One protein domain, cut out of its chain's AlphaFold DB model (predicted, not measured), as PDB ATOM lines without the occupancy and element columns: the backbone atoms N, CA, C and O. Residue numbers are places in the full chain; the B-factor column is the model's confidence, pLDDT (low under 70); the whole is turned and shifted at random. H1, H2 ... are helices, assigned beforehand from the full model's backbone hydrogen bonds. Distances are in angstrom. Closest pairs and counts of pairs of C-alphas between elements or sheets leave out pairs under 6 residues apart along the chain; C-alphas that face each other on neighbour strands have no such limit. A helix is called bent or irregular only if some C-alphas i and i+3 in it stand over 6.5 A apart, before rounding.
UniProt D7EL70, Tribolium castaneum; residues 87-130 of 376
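What this domain is: This is residues 87 to 130 of the 376 residues of a protein of Tribolium castaneum (UniProt D7EL70). Two helices make an open V with unequal arms: the long H1, led into by residues 87 to 90, and the shorter H2, which folds back from the corner at residues 114 to 116. The inside of the V is empty, and both arms stick out with residues 87 to 110 and 124 to 130. The printed part has 44 residues, with H1 then H2, no named strand, and the class all helix. It is extended, with a radius of gyration of the C-alphas of 15.6 A, and flat, spanning 48 by 26 by 7 A.

How they stand to each other: H1, residues 91 to 113, and H2, residues 117 to 130, are apart, with no C-alpha of the one within 8 A of the other. A tight link of 3 residues joins them. O i to N i+4 pairs are within hydrogen-bond range in 17 of 19 cases in H1 and 5 of 10 in H2. H2 is irregular, but only just: C-alphas 123 and 126 are 6.6 A apart.

Where its parts are: H1 runs 32.7 A from C-alpha 91 at (21.517, 14.020, 6.737) to C-alpha 113. H2 runs 21.4 A to C-alpha 130 at (-9.638, 28.757, 0.845).

The domain as a whole: The C-alphas farthest apart, of Asp 87 and Lys 117, are 48.5 A apart. The printed part has no cut. Its mean pLDDT is 71.0, with 21 residues under 70, among them 111 to 125.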
ATOM      1  N   ASP A  87      23.790   5.776   9.155       71.25
ATOM      2  CA  ASP A  87      24.034   7.121   9.698       71.25
ATOM      3  C   ASP A  87      24.568   8.121   8.655       71.25
ATOM      4  O   ASP A  87      24.197   9.293   8.660       71.25
ATOM      5  N   GLU A  88      25.346   7.651   7.674       74.56
ATOM      6  CA  GLU A  88      25.873   8.472   6.570       74.56
ATOM      7  C   GLU A  88      24.795   9.051   5.643       74.56
ATOM      8  O   GLU A  88      25.061  10.021   4.942       74.56
ATOM      9  N   ASN A  89      23.585   8.485   5.616       74.62
ATOM     10  CA  ASN A  89      22.473   8.961   4.789       74.62
ATOM     11  C   ASN A  89      21.419   9.738   5.589       74.62
ATOM     12  O   ASN A  89      20.515  10.322   4.989       74.62
ATOM     13  N   VAL A  90      21.533   9.793   6.920       74.81
ATOM     14  CA  VAL A  90      20.541  10.430   7.803       74.81
ATOM     15  C   VAL A  90      20.455  11.944   7.570       74.81
ATOM     16  O   VAL A  90      19.381  12.526   7.716       74.81
ATOM     17  N   TRP A  91      21.526  12.590   7.091       77.81
ATOM     18  CA  TRP A  91      21.517  14.020   6.737       77.81
ATOM     19  C   TRP A  91      20.463  14.385   5.677       77.81
ATOM     20  O   TRP A  91      20.004  15.527   5.640       77.81
ATOM     21  N   LYS A  92      20.021  13.427   4.849       76.25
ATOM     22  CA  LYS A  92      18.951  13.635   3.860       76.25
ATOM     23  C   LYS A  92      17.611  13.988   4.513       76.25
ATOM     24  O   LYS A  92      16.826  14.720   3.918       76.25
ATOM     25  N   LEU A  93      17.358  13.528   5.742       70.88
ATOM     26  CA  LEU A  93      16.167  13.912   6.510       70.88
ATOM     27  C   LEU A  93      16.231  15.387   6.923       70.88
ATOM     28  O   LEU A  93      15.243  16.110   6.808       70.88
ATOM     29  N   ALA A  94      17.411  15.854   7.340       73.25
ATOM     30  CA  ALA A  94      17.635  17.255   7.681       73.25
ATOM     31  C   ALA A  94      17.593  18.169   6.442       73.25
ATOM     32  O   ALA A  94      17.141  19.308   6.546       73.25
ATOM     33  N   LEU A  95      17.990  17.663   5.265       80.06
ATOM     34  CA  LEU A  95      17.982  18.406   4.000       80.06
ATOM     35  C   LEU A  95      16.592  18.948   3.639       80.06
ATOM     36  O   LEU A  95      16.468  20.077   3.175       80.06
ATOM     37  N   VAL A  96      15.533  18.169   3.868       72.44
ATOM     38  CA  VAL A  96      14.160  18.614   3.574       72.44
ATOM     39  C   VAL A  96      13.801  19.841   4.421       72.44
ATOM     40  O   VAL A  96      13.267  20.824   3.906       72.44
ATOM     41  N   GLY A  97      14.154  19.816   5.710       67.75
ATOM     42  CA  GLY A  97      13.945  20.941   6.621       67.75
ATOM     43  C   GLY A  97      14.791  22.164   6.260       67.75
ATOM     44  O   GLY A  97      14.282  23.285   6.276       67.75
ATOM     45  N   THR A  98      16.058  21.971   5.879       79.88
ATOM     46  CA  THR A  98      16.937  23.083   5.484       79.88
ATOM     47  C   THR A  98      16.490  23.730   4.177       79.88
ATOM     48  O   THR A  98      16.458  24.956   4.105       79.88
ATOM     49  N   VAL A  99      16.058  22.947   3.182       81.94
ATOM     50  CA  VAL A  99      15.495  23.468   1.925       81.94
ATOM     51  C   VAL A  99      14.214  24.259   2.189       81.94
ATOM     52  O   VAL A  99      14.068  25.360   1.660       81.94
ATOM     53  N   ASN A 100      13.320  23.760   3.049       69.44
ATOM     54  CA  ASN A 100      12.107  24.488   3.427       69.44
ATOM     55  C   ASN A 100      12.425  25.832   4.106       69.44
ATOM     56  O   ASN A 100      11.897  26.867   3.706       69.44
ATOM     57  N   ASN A 101      13.316  25.836   5.101       65.62
ATOM     58  CA  ASN A 101      13.678  27.055   5.832       65.62
ATOM     59  C   ASN A 101      14.413  28.069   4.941       65.62
ATOM     60  O   ASN A 101      14.149  29.268   5.013       65.62
ATOM     61  N   MET A 102      15.288  27.595   4.051       81.19
ATOM     62  CA  MET A 102      15.968  28.446   3.075       81.19
ATOM     63  C   MET A 102      14.978  29.030   2.058       81.19
ATOM     64  O   MET A 102      15.068  30.208   1.722       81.19
ATOM     65  N   GLY A 103      13.989  28.242   1.626       78.19
ATOM     66  CA  GLY A 103      12.889  28.707   0.782       78.19
ATOM     67  C   GLY A 103      12.054  29.800   1.450       78.19
ATOM     68  O   GLY A 103      11.760  30.809   0.814       78.19
ATOM     69  N   GLN A 104      11.734  29.658   2.741       73.06
ATOM     70  CA  GLN A 104      11.025  30.690   3.507       73.06
ATOM     71  C   GLN A 104      11.844  31.982   3.629       73.06
ATOM     72  O   GLN A 104      11.309  33.069   3.407       73.06
ATOM     73  N   PHE A 105      13.146  31.874   3.905       77.06
ATOM     74  CA  PHE A 105      14.039  33.031   3.998       77.06
ATOM     75  C   PHE A 105      14.158  33.781   2.662       77.06
ATOM     76  O   PHE A 105      13.977  34.998   2.606       77.06
ATOM     77  N   LEU A 106      14.399  33.051   1.567       81.75
ATOM     78  CA  LEU A 106      14.466  33.630   0.224       81.75
ATOM     79  C   LEU A 106      13.117  34.237  -0.183       81.75
ATOM     80  O   LEU A 106      13.082  35.340  -0.721       81.75
ATOM     81  N   SER A 107      12.005  33.566   0.123       75.94
ATOM     82  CA  SER A 107      10.659  34.071  -0.158       75.94
ATOM     83  C   SER A 107      10.386  35.408   0.534       75.94
ATOM     84  O   SER A 107       9.876  36.314  -0.121       75.94
ATOM     85  N   MET A 108      10.777  35.579   1.802       73.06
ATOM     86  CA  MET A 108      10.634  36.862   2.505       73.06
ATOM     87  C   MET A 108      11.488  37.967   1.873       73.06
ATOM     88  O   MET A 108      11.016  39.092   1.711       73.06
ATOM     89  N   PHE A 109      12.715  37.642   1.461       74.25
ATOM     90  CA  PHE A 109      13.614  38.596   0.810       74.25
ATOM     91  C   PHE A 109      13.066  39.070  -0.546       74.25
ATOM     92  O   PHE A 109      12.960  40.272  -0.794       74.25
ATOM     93  N   PHE A 110      12.642  38.139  -1.405       73.44
ATOM     94  CA  PHE A 110      12.076  38.472  -2.715       73.44
ATOM     95  C   PHE A 110      10.697  39.133  -2.608       73.44
ATOM     96  O   PHE A 110      10.418  40.072  -3.348       73.44
ATOM     97  N   SER A 111       9.857  38.714  -1.656       66.12
ATOM     98  CA  SER A 111       8.553  39.344  -1.421       66.12
ATOM     99  C   SER A 111       8.683  40.802  -0.976       66.12
ATOM    100  O   SER A 111       7.812  41.601  -1.310       66.12
ATOM    101  N   GLY A 112       9.742  41.161  -0.242       65.44
ATOM    102  CA  GLY A 112      10.005  42.546   0.156       65.44
ATOM    103  C   GLY A 112      10.411  43.441  -1.019       65.44
ATOM    104  O   GLY A 112       9.971  44.583  -1.100       65.44
ATOM    105  N   ILE A 113      11.202  42.909  -1.958       67.88
ATOM    106  CA  ILE A 113      11.689  43.642  -3.140       67.88
ATOM    107  C   ILE A 113      10.590  43.799  -4.201       67.88
ATOM    108  O   ILE A 113      10.529  44.815  -4.884       67.88
ATOM    109  N   ILE A 114       9.713  42.801  -4.335       65.25
ATOM    110  CA  ILE A 114       8.711  42.708  -5.411       65.25
ATOM    111  C   ILE A 114       7.328  43.234  -4.951       65.25
ATOM    112  O   ILE A 114       6.312  43.006  -5.603       65.25
ATOM    113  N   SER A 115       7.253  43.953  -3.825       64.25
ATOM    114  CA  SER A 115       5.988  44.418  -3.229       64.25
ATOM    115  C   SER A 115       5.385  45.639  -3.946       64.25
ATOM    116  O   SER A 115       5.142  46.683  -3.346       64.25
ATOM    117  N   ASP A 116       5.102  45.511  -5.243       65.88
ATOM    118  CA  ASP A 116       4.160  46.389  -5.936       65.88
ATOM    119  C   ASP A 116       2.720  45.906  -5.700       65.88
ATOM    120  O   ASP A 116       2.449  44.712  -5.540       65.88
ATOM    121  N   LYS A 117       1.755  46.841  -5.701       61.03
ATOM    122  CA  LYS A 117       0.322  46.579  -5.422       61.03
ATOM    123  C   LYS A 117      -0.244  45.358  -6.167       61.03
ATOM    124  O   LYS A 117      -1.078  44.651  -5.611       61.03
ATOM    125  N   LEU A 118       0.212  45.102  -7.394       65.75
ATOM    126  CA  LEU A 118      -0.228  43.993  -8.251       65.75
ATOM    127  C   LEU A 118       0.216  42.613  -7.736       65.75
ATOM    128  O   LEU A 118      -0.542  41.650  -7.831       65.75
ATOM    129  N   VAL A 119       1.401  42.525  -7.133       64.62
ATOM    130  CA  VAL A 119       1.955  41.279  -6.584       64.62
ATOM    131  C   VAL A 119       1.267  40.922  -5.276       64.62
ATOM    132  O   VAL A 119       0.943  39.759  -5.072       64.62
ATOM    133  N   ASN A 120       0.942  41.912  -4.438       62.78
ATOM    134  CA  ASN A 120       0.113  41.688  -3.254       62.78
ATOM    135  C   ASN A 120      -1.253  41.095  -3.635       62.78
ATOM    136  O   ASN A 120      -1.667  40.112  -3.031       62.78
ATOM    137  N   TYR A 121      -1.919  41.597  -4.685       65.88
ATOM    138  CA  TYR A 121      -3.159  40.969  -5.158       65.88
ATOM    139  C   TYR A 121      -2.943  39.502  -5.534       65.88
ATOM    140  O   TYR A 121      -3.677  38.666  -5.015       65.88
ATOM    141  N   PHE A 122      -1.916  39.175  -6.331       68.44
ATOM    142  CA  PHE A 122      -1.579  37.792  -6.708       68.44
ATOM    143  C   PHE A 122      -1.181  36.899  -5.522       68.44
ATOM    144  O   PHE A 122      -1.503  35.716  -5.526       68.44
ATOM    145  N   LEU A 123      -0.520  37.443  -4.499       62.53
ATOM    146  CA  LEU A 123      -0.117  36.713  -3.294       62.53
ATOM    147  C   LEU A 123      -1.312  36.456  -2.355       62.53
ATOM    148  O   LEU A 123      -1.380  35.412  -1.709       62.53
ATOM    149  N   TYR A 124      -2.279  37.379  -2.313       66.62
ATOM    150  CA  TYR A 124      -3.498  37.282  -1.500       66.62
ATOM    151  C   TYR A 124      -4.697  36.651  -2.234       66.62
ATOM    152  O   TYR A 124      -5.693  36.324  -1.586       66.62
ATOM    153  N   THR A 125      -4.620  36.411  -3.552       68.62
ATOM    154  CA  THR A 125      -5.689  35.710  -4.296       68.62
ATOM    155  C   THR A 125      -5.816  34.225  -3.923       68.62
ATOM    156  O   THR A 125      -6.940  33.763  -3.748       68.62
ATOM    157  N   PRO A 126      -4.728  33.446  -3.757       73.62
ATOM    158  CA  PRO A 126      -4.807  32.035  -3.373       73.62
ATOM    159  C   PRO A 126      -5.562  31.792  -2.049       73.62
ATOM    160  O   PRO A 126      -6.393  30.883  -2.012       73.62
ATOM    161  N   PRO A 127      -5.398  32.623  -0.995       67.50
ATOM    162  CA  PRO A 127      -6.240  32.581   0.199       67.50
ATOM    163  C   PRO A 127      -7.753  32.703  -0.045       67.50
ATOM    164  O   PRO A 127      -8.529  32.122   0.709       67.50
ATOM    165  N   LEU A 128      -8.206  33.408  -1.090       68.19
ATOM    166  CA  LEU A 128      -9.640  33.506  -1.409       68.19
ATOM    167  C   LEU A 128     -10.215  32.163  -1.872       68.19
ATOM    168  O   LEU A 128     -11.372  31.865  -1.585       68.19
ATOM    169  N   PHE A 129      -9.404  31.305  -2.495       70.12
ATOM    170  CA  PHE A 129      -9.812  29.937  -2.825       70.12
ATOM    171  C   PHE A 129      -9.930  29.043  -1.583       70.12
ATOM    172  O   PHE A 129     -10.586  28.006  -1.647       70.12
ATOM    173  N   LEU A 130      -9.404  29.459  -0.421       66.94
ATOM    174  CA  LEU A 130      -9.638  28.757   0.845       66.94
ATOM    175  C   LEU A 130     -11.099  28.860   1.308       66.94
ATOM    176  O   LEU A 130     -11.537  28.014   2.077       66.94
TER     177      LEU A 130